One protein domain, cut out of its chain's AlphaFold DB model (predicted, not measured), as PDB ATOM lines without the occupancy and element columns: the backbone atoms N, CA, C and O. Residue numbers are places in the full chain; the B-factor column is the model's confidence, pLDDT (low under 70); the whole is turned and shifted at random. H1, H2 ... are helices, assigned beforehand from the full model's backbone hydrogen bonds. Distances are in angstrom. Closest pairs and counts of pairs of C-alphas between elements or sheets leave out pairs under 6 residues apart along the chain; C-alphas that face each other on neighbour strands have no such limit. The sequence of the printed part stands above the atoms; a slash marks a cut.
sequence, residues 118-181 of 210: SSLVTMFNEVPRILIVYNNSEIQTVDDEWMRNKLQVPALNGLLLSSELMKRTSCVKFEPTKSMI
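AT A GLANCE: This is residues 118 to 181 of the 210 residues of an uncharacterized protein of Acyrthosiphon pisum (UniProt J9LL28). An open, stretched-out zigzag with no packed core: the two longer helices, H3 and H4, follow each other as the limbs of a wide V joined by residues 149 to 152. At the far end of H3 the chain folds back, with H1 and H2 making a corner and H1 near H3; beyond H4 a loop leads to little H5 at the other tip. The printed part has 64 residues with five named helices, H1 to H5 in chain order, and no named strand; the class is all helix. It is extended, with a radius of gyration of the C-alphas of 20.2 A, a rod spanning 58 by 18 by 13 A.

HOW THE PARTS SIT: H4, residues 153 to 167, touches no helix. H3, residues 136 to 148, is apart from H4. H1, residues 121 to 126, is close to H3 but not clearly touching, the closest C-alphas being those of Val 121 and Asp 143, 7.4 A; they run opposite ways at a steep tilt of 58 degrees. H2, residues 128 to 133, only just touches H1, only at the corner by their link, with 3 pairs of C-alphas within 8 A, the closest Phe 124 and Ile 130 at 6.5 A. Their lines stand about perpendicular at 72 degrees, only just beyond steep. H2 and H3 meet only through their link. H5, residues 178 to 181, is apart from H4. In H2, H3 and H4 every O i to N i+4 pair is within hydrogen-bond range; in H1 1 of 2 is, and H5 is too short for such a pair.

IN THESE COORDINATES: H4 is 20.6 A from C-alpha 153 at (-15.739, -41.585, 35.669) to C-alpha 167, and H3 18.1 A. H1 begins at C-alpha 121, (-30.161, -22.811, 26.350), and H5 ends at C-alpha 181, (-7.672, -53.155, 53.076).

THE WHOLE: The C-alphas farthest apart, those of Ile 132 and Lys 178, are 58.8 A apart. The printed part has no cut and no long link. Residues 149 to 156 and 171 have pLDDT under 70.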
ATOM      1  N   SER A 118     -23.313 -24.421  31.946       85.94
ATOM      2  CA  SER A 118     -24.360 -24.607  32.955       85.94
ATOM      3  C   SER A 118     -25.737 -24.885  32.352       85.94
ATOM      4  O   SER A 118     -26.618 -25.356  33.059       85.94
ATOM      5  N   SER A 119     -25.918 -24.596  31.063       88.88
ATOM      6  CA  SER A 119     -27.107 -24.931  30.286       88.88
ATOM      7  C   SER A 119     -26.789 -24.858  28.789       88.88
ATOM      8  O   SER A 119     -25.929 -24.087  28.351       88.88
ATOM      9  N   LEU A 120     -27.492 -25.657  27.991       89.19
ATOM     10  CA  LEU A 120     -27.497 -25.625  26.533       89.19
ATOM     11  C   LEU A 120     -28.435 -24.551  25.968       89.19
ATOM     12  O   LEU A 120     -28.398 -24.305  24.764       89.19
ATOM     13  N   VAL A 121     -29.225 -23.861  26.798       87.81
ATOM     14  CA  VAL A 121     -30.161 -22.811  26.350       87.81
ATOM     15  C   VAL A 121     -29.464 -21.728  25.525       87.81
ATOM     16  O   VAL A 121     -29.961 -21.345  24.467       87.81
ATOM     17  N   THR A 122     -28.268 -21.290  25.932       86.31
ATOM     18  CA  THR A 122     -27.453 -20.345  25.146       86.31
ATOM     19  C   THR A 122     -27.125 -20.865  23.749       86.31
ATOM     20  O   THR A 122     -27.092 -20.082  22.809       86.31
ATOM     21  N   MET A 123     -26.927 -22.175  23.579       88.06
ATOM     22  CA  MET A 123     -26.711 -22.776  22.262       88.06
ATOM     23  C   MET A 123     -28.002 -22.829  21.446       88.06
ATOM     24  O   MET A 123     -27.981 -22.556  20.248       88.06
ATOM     25  N   PHE A 124     -29.128 -23.169  22.076       88.62
ATOM     26  CA  PHE A 124     -30.414 -23.256  21.384       88.62
ATOM     27  C   PHE A 124     -30.870 -21.900  20.836       88.62
ATOM     28  O   PHE A 124     -31.392 -21.846  19.723       88.62
ATOM     29  N   ASN A 125     -30.596 -20.808  21.555       87.75
ATOM     30  CA  ASN A 125     -30.905 -19.450  21.103       87.75
ATOM     31  C   ASN A 125     -30.144 -19.054  19.825       87.75
ATOM     32  O   ASN A 125     -30.702 -18.372  18.970       87.75
ATOM     33  N   GLU A 126     -28.910 -19.534  19.654       89.75
ATOM     34  CA  GLU A 126     -28.105 -19.292  18.446       89.75
ATOM     35  C   GLU A 126     -28.504 -20.194  17.263       89.75
ATOM     36  O   GLU A 126     -28.095 -19.959  16.123       89.75
ATOM     37  N   VAL A 127     -29.313 -21.233  17.501       88.31
ATOM     38  CA  VAL A 127     -29.766 -22.186  16.476       88.31
ATOM     39  C   VAL A 127     -31.300 -22.253  16.462       88.31
ATOM     40  O   VAL A 127     -31.888 -23.272  16.840       88.31
ATOM     41  N   PRO A 128     -31.985 -21.214  15.946       84.75
ATOM     42  CA  PRO A 128     -33.445 -21.094  16.026       84.75
ATOM     43  C   PRO A 128     -34.194 -22.238  15.332       84.75
ATOM     44  O   PRO A 128     -35.332 -22.536  15.676       84.75
ATOM     45  N   ARG A 129     -33.554 -22.941  14.385       88.56
ATOM     46  CA  ARG A 129     -34.132 -24.140  13.760       88.56
ATOM     47  C   ARG A 129     -34.447 -25.246  14.769       88.56
ATOM     48  O   ARG A 129     -35.427 -25.949  14.569       88.56
ATOM     49  N   ILE A 130     -33.654 -25.397  15.830       85.75
ATOM     50  CA  ILE A 130     -33.910 -26.397  16.879       85.75
ATOM     51  C   ILE A 130     -35.174 -26.016  17.657       85.75
ATOM     52  O   ILE A 130     -36.038 -26.863  17.857       85.75
ATOM     53  N   LEU A 131     -35.322 -24.733  17.999       83.88
ATOM     54  CA  LEU A 131     -36.478 -24.206  18.737       83.88
ATOM     55  C   LEU A 131     -37.804 -24.322  17.966       83.88
ATOM     56  O   LEU A 131     -38.868 -24.323  18.571       83.88
ATOM     57  N   ILE A 132     -37.752 -24.400  16.633       86.81
ATOM     58  CA  ILE A 132     -38.941 -24.594  15.786       86.81
ATOM     59  C   ILE A 132     -39.360 -26.068  15.737       86.81
ATOM     60  O   ILE A 132     -40.543 -26.370  15.612       86.81
ATOM     61  N   VAL A 133     -38.391 -26.986  15.777       88.50
ATOM     62  CA  VAL A 133     -38.632 -28.428  15.609       88.50
ATOM     63  C   VAL A 133     -39.072 -29.080  16.915       88.50
ATOM     64  O   VAL A 133     -39.919 -29.970  16.887       88.50
ATOM     65  N   TYR A 134     -38.504 -28.641  18.036       87.44
ATOM     66  CA  TYR A 134     -38.722 -29.248  19.345       87.44
ATOM     67  C   TYR A 134     -39.504 -28.319  20.261       87.44
ATOM     68  O   TYR A 134     -39.295 -27.106  20.271       87.44
ATOM     69  N   ASN A 135     -40.393 -28.895  21.062       88.50
ATOM     70  CA  ASN A 135     -41.131 -28.138  22.064       88.50
ATOM     71  C   ASN A 135     -40.286 -27.901  23.333       88.50
ATOM     72  O   ASN A 135     -39.261 -28.545  23.563       88.50
ATOM     73  N   ASN A 136     -40.748 -26.997  24.201       88.81
ATOM     74  CA  ASN A 136     -40.028 -26.637  25.430       88.81
ATOM     75  C   ASN A 136     -39.787 -27.829  26.378       88.81
ATOM     76  O   ASN A 136     -38.787 -27.836  27.086       88.81
ATOM     77  N   SER A 137     -40.668 -28.836  26.392       90.38
ATOM     78  CA  SER A 137     -40.514 -30.028  27.243       90.38
ATOM     79  C   SER A 137     -39.366 -30.921  26.761       90.38
ATOM     80  O   SER A 137     -38.557 -31.409  27.555       90.38
ATOM     81  N   GLU A 138     -39.247 -31.100  25.445       89.69
ATOM     82  CA  GLU A 138     -38.155 -31.857  24.828       89.69
ATOM     83  C   GLU A 138     -36.810 -31.158  25.047       89.69
ATOM     84  O   GLU A 138     -35.837 -31.796  25.447       89.69
ATOM     85  N   ILE A 139     -36.769 -29.836  24.861       89.94
ATOM     86  CA  ILE A 139     -35.574 -29.019  25.101       89.94
ATOM     87  C   ILE A 139     -35.148 -29.087  26.574       89.94
ATOM     88  O   ILE A 139     -33.965 -29.291  26.850       89.94
ATOM     89  N   GLN A 140     -36.098 -28.985  27.512       90.69
ATOM     90  CA  GLN A 140     -35.827 -29.127  28.946       90.69
ATOM     91  C   GLN A 140     -35.240 -30.503  29.270       90.69
ATOM     92  O   GLN A 140     -34.264 -30.600  30.004       90.69
ATOM     93  N   THR A 141     -35.794 -31.566  28.681       91.06
ATOM     94  CA  THR A 141     -35.292 -32.930  28.892       91.06
ATOM     95  C   THR A 141     -33.833 -33.052  28.447       91.06
ATOM     96  O   THR A 141     -33.017 -33.630  29.161       91.06
ATOM     97  N   VAL A 142     -33.478 -32.478  27.292       89.50
ATOM     98  CA  VAL A 142     -32.096 -32.479  26.788       89.50
ATOM     99  C   VAL A 142     -31.160 -31.672  27.693       89.50
ATOM    100  O   VAL A 142     -30.046 -32.122  27.960       89.50
ATOM    101  N   ASP A 143     -31.594 -30.509  28.180       89.75
ATOM    102  CA  ASP A 143     -30.789 -29.676  29.083       89.75
ATOM    103  C   ASP A 143     -30.573 -30.343  30.454       89.75
ATOM    104  O   ASP A 143     -29.465 -30.352  30.994       89.75
ATOM    105  N   ASP A 144     -31.606 -31.002  30.979       88.62
ATOM    106  CA  ASP A 144     -31.526 -31.782  32.208       88.62
ATOM    107  C   ASP A 144     -30.533 -32.945  32.070       88.62
ATOM    108  O   ASP A 144     -29.708 -33.174  32.960       88.62
ATOM    109  N   GLU A 145     -30.579 -33.676  30.951       87.06
ATOM    110  CA  GLU A 145     -29.610 -34.738  30.664       87.06
ATOM    111  C   GLU A 145     -28.195 -34.189  30.509       87.06
ATOM    112  O   GLU A 145     -27.238 -34.768  31.031       87.06
ATOM    113  N   TRP A 146     -28.042 -33.042  29.843       86.25
ATOM    114  CA  TRP A 146     -26.762 -32.356  29.771       86.25
ATOM    115  C   TRP A 146     -26.219 -32.085  31.171       86.25
ATOM    116  O   TRP A 146     -25.070 -32.429  31.447       86.25
ATOM    117  N   MET A 147     -27.032 -31.563  32.087       82.50
ATOM    118  CA  MET A 147     -26.613 -31.279  33.459       82.50
ATOM    119  C   MET A 147     -26.299 -32.537  34.269       82.50
ATOM    120  O   MET A 147     -25.280 -32.568  34.971       82.50
ATOM    121  N   ARG A 148     -27.095 -33.600  34.107       76.31
ATOM    122  CA  ARG A 148     -26.850 -34.917  34.715       76.31
ATOM    123  C   ARG A 148     -25.579 -35.584  34.203       76.31
ATOM    124  O   ARG A 148     -24.933 -36.309  34.958       76.31
ATOM    125  N   ASN A 149     -25.158 -35.293  32.972       66.94
ATOM    126  CA  ASN A 149     -23.940 -35.829  32.360       66.94
ATOM    127  C   ASN A 149     -22.643 -35.211  32.937       66.94
ATOM    128  O   ASN A 149     -21.712 -34.857  32.217       66.94
ATOM    129  N   LYS A 150     -22.583 -35.013  34.259       60.75
ATOM    130  CA  LYS A 150     -21.357 -34.837  35.051       60.75
ATOM    131  C   LYS A 150     -20.918 -36.196  35.599       60.75
ATOM    132  O   LYS A 150     -20.633 -36.335  36.787       60.75
ATOM    133  N   LEU A 151     -20.909 -37.226  34.754       54.62
ATOM    134  CA  LEU A 151     -20.406 -38.534  35.152       54.62
ATOM    135  C   LEU A 151     -18.891 -38.423  35.332       54.62
ATOM    136  O   LEU A 151     -18.113 -38.648  34.408       54.62
ATOM    137  N   GLN A 152     -18.465 -38.049  36.538       60.88
ATOM    138  CA  GLN A 152     -17.087 -38.231  36.959       60.88
ATOM    139  C   GLN A 152     -16.822 -39.734  36.916       60.88
ATOM    140  O   GLN A 152     -17.280 -40.481  37.778       60.88
ATOM    141  N   VAL A 153     -16.101 -40.178  35.886       64.25
ATOM    142  CA  VAL A 153     -15.739 -41.585  35.669       64.25
ATOM    143  C   VAL A 153     -15.207 -42.258  36.947       64.25
ATOM    144  O   VAL A 153     -15.613 -43.388  37.203       64.25
ATOM    145  N   PRO A 154     -14.404 -41.600  37.815       62.78
ATOM    146  CA  PRO A 154     -13.991 -42.193  39.089       62.78
ATOM    147  C   PRO A 154     -15.156 -42.487  40.044       62.78
ATOM    148  O   PRO A 154     -15.208 -43.567  40.625       62.78
ATOM    149  N   ALA A 155     -16.113 -41.563  40.176       65.69
ATOM    150  CA  ALA A 155     -17.288 -41.743  41.027       65.69
ATOM    151  C   ALA A 155     -18.226 -42.818  40.463       65.69
ATOM    152  O   ALA A 155     -18.711 -43.663  41.210       65.69
ATOM    153  N   LEU A 156     -18.426 -42.844  39.142       68.25
ATOM    154  CA  LEU A 156     -19.221 -43.876  38.478       68.25
ATOM    155  C   LEU A 156     -18.582 -45.261  38.625       68.25
ATOM    156  O   LEU A 156     -19.276 -46.210  38.973       68.25
ATOM    157  N   ASN A 157     -17.270 -45.374  38.403       71.56
ATOM    158  CA  ASN A 157     -16.536 -46.623  38.601       71.56
ATOM    159  C   ASN A 157     -16.597 -47.066  40.063       71.56
ATOM    160  O   ASN A 157     -16.813 -48.244  40.320       71.56
ATOM    161  N   GLY A 158     -16.478 -46.133  41.014       74.75
ATOM    162  CA  GLY A 158     -16.683 -46.404  42.435       74.75
ATOM    163  C   GLY A 158     -18.074 -46.975  42.713       74.75
ATOM    164  O   GLY A 158     -18.186 -48.054  43.284       74.75
ATOM    165  N   LEU A 159     -19.131 -46.312  42.235       78.12
ATOM    166  CA  LEU A 159     -20.518 -46.753  42.410       78.12
ATOM    167  C   LEU A 159     -20.812 -48.096  41.720       78.12
ATOM    168  O   LEU A 159     -21.507 -48.933  42.295       78.12
ATOM    169  N   LEU A 160     -20.275 -48.333  40.519       80.06
ATOM    170  CA  LEU A 160     -20.395 -49.601  39.790       80.06
ATOM    171  C   LEU A 160     -19.683 -50.738  40.517       80.06
ATOM    172  O   LEU A 160     -20.290 -51.785  40.727       80.06
ATOM    173  N   LEU A 161     -18.433 -50.523  40.939       79.88
ATOM    174  CA  LEU A 161     -17.662 -51.498  41.710       79.88
ATOM    175  C   LEU A 161     -18.363 -51.812  43.031       79.88
ATOM    176  O   LEU A 161     -18.529 -52.980  43.374       79.88
ATOM    177  N   SER A 162     -18.837 -50.791  43.751       78.44
ATOM    178  CA  SER A 162     -19.631 -50.982  44.966       78.44
ATOM    179  C   SER A 162     -20.903 -51.778  44.676       78.44
ATOM    180  O   SER A 162     -21.167 -52.758  45.366       78.44
ATOM    181  N   SER A 163     -21.664 -51.426  43.638       81.69
ATOM    182  CA  SER A 163     -22.873 -52.157  43.241       81.69
ATOM    183  C   SER A 163     -22.573 -53.618  42.900       81.69
ATOM    184  O   SER A 163     -23.277 -54.514  43.359       81.69
ATOM    185  N   GLU A 164     -21.515 -53.887  42.138       82.19
ATOM    186  CA  GLU A 164     -21.116 -55.237  41.750       82.19
ATOM    187  C   GLU A 164     -20.673 -56.081  42.948       82.19
ATOM    188  O   GLU A 164     -21.087 -57.236  43.074       82.19
ATOM    189  N   LEU A 165     -19.911 -55.496  43.874       79.69
ATOM    190  CA  LEU A 165     -19.539 -56.148  45.129       79.69
ATOM    191  C   LEU A 165     -20.777 -56.467  45.978       79.69
ATOM    192  O   LEU A 165     -20.875 -57.563  46.530       79.69
ATOM    193  N   MET A 166     -21.761 -55.564  46.014       81.06
ATOM    194  CA  MET A 166     -23.020 -55.757  46.742       81.06
ATOM    195  C   MET A 166     -24.027 -56.675  46.025       81.06
ATOM    196  O   MET A 166     -25.025 -57.074  46.616       81.06
ATOM    197  N   LYS A 167     -23.800 -57.087  44.770       79.69
ATOM    198  CA  LYS A 167     -24.646 -58.124  44.138       79.69
ATOM    199  C   LYS A 167     -24.449 -59.495  44.780       79.69
ATOM    200  O   LYS A 167     -25.349 -60.329  44.736       79.69
ATOM    201  N   ARG A 168     -23.259 -59.752  45.330       73.06
ATOM    202  CA  ARG A 168     -22.872 -61.060  45.887       73.06
ATOM    203  C   ARG A 168     -23.044 -61.142  47.404       73.06
ATOM    204  O   ARG A 168     -22.931 -62.226  47.966       73.06
ATOM    205  N   THR A 169     -23.281 -60.015  48.069       75.31
ATOM    206  CA  THR A 169     -23.317 -59.901  49.532       75.31
ATOM    207  C   THR A 169     -24.070 -58.632  49.946       75.31
ATOM    208  O   THR A 169     -24.226 -57.716  49.151       75.31
ATOM    209  N   SER A 170     -24.580 -58.565  51.175       78.38
ATOM    210  CA  SER A 170     -25.196 -57.347  51.712       78.38
ATOM    211  C   SER A 170     -24.169 -56.496  52.458       78.38
ATOM    212  O   SER A 170     -23.149 -57.007  52.915       78.38
ATOM    213  N   CYS A 171     -24.462 -55.210  52.679       69.06
ATOM    214  CA  CYS A 171     -23.557 -54.300  53.397       69.06
ATOM    215  C   CYS A 171     -23.158 -54.804  54.798       69.06
ATOM    216  O   CYS A 171     -22.092 -54.468  55.293       69.06
ATOM    217  N   VAL A 172     -23.998 -55.638  55.419       75.88
ATOM    218  CA  VAL A 172     -23.771 -56.221  56.752       75.88
ATOM    219  C   VAL A 172     -22.867 -57.461  56.702       75.88
ATOM    220  O   VAL A 172     -22.270 -57.833  57.703       75.88
ATOM    221  N   LYS A 173     -22.764 -58.115  55.542       81.19
ATOM    222  CA  LYS A 173     -21.997 -59.355  55.329       81.19
ATOM    223  C   LYS A 173     -20.825 -59.148  54.368       81.19
ATOM    224  O   LYS A 173     -20.294 -60.109  53.810       81.19
ATOM    225  N   PHE A 174     -20.476 -57.896  54.092       82.50
ATOM    226  CA  PHE A 174     -19.378 -57.575  53.205       82.50
ATOM    227  C   PHE A 174     -18.057 -57.766  53.948       82.50
ATOM    228  O   PHE A 174     -17.779 -57.062  54.916       82.50
ATOM    229  N   GLU A 175     -17.243 -58.703  53.474       84.06
ATOM    230  CA  GLU A 175     -15.899 -58.938  53.992       84.06
ATOM    231  C   GLU A 175     -14.872 -58.363  53.004       84.06
ATOM    232  O   GLU A 175     -14.710 -58.897  51.900       84.06
ATOM    233  N   PRO A 176     -14.186 -57.257  53.352       82.44
ATOM    234  CA  PRO A 176     -13.184 -56.660  52.481       82.44
ATOM    235  C   PRO A 176     -12.025 -57.625  52.224       82.44
ATOM    236  O   PRO A 176     -11.496 -58.255  53.142       82.44
ATOM    237  N   THR A 177     -11.565 -57.707  50.976       83.94
ATOM    238  CA  THR A 177     -10.366 -58.497  50.665       83.94
ATOM    239  C   THR A 177      -9.108 -57.822  51.218       83.94
ATOM    240  O   THR A 177      -9.052 -56.600  51.364       83.94
ATOM    241  N   LYS A 178      -8.042 -58.601  51.451       84.38
ATOM    242  CA  LYS A 178      -6.747 -58.066  51.919       84.38
ATOM    243  C   LYS A 178      -6.200 -56.946  51.019       84.38
ATOM    244  O   LYS A 178      -5.634 -55.991  51.534       84.38
ATOM    245  N   SER A 179      -6.427 -57.039  49.706       82.62
ATOM    246  CA  SER A 179      -6.040 -56.018  48.719       82.62
ATOM    247  C   SER A 179      -6.817 -54.699  48.886       82.62
ATOM    248  O   SER A 179      -6.254 -53.608  48.785       82.62
ATOM    249  N   MET A 180      -8.114 -54.782  49.204       80.50
ATOM    250  CA  MET A 180      -8.937 -53.596  49.474       80.50
ATOM    251  C   MET A 180      -8.492 -52.902  50.761       80.50
ATOM    252  O   MET A 180      -8.366 -51.682  50.779       80.50
ATOM    253  N   ILE A 181      -8.181 -53.678  51.802       81.44
ATOM    254  CA  ILE A 181      -7.672 -53.155  53.076       81.44
ATOM    255  C   ILE A 181      -6.308 -52.482  52.876       81.44
ATOM    256  O   ILE A 181      -6.105 -51.377  53.366       81.44
TER     257      ILE A 181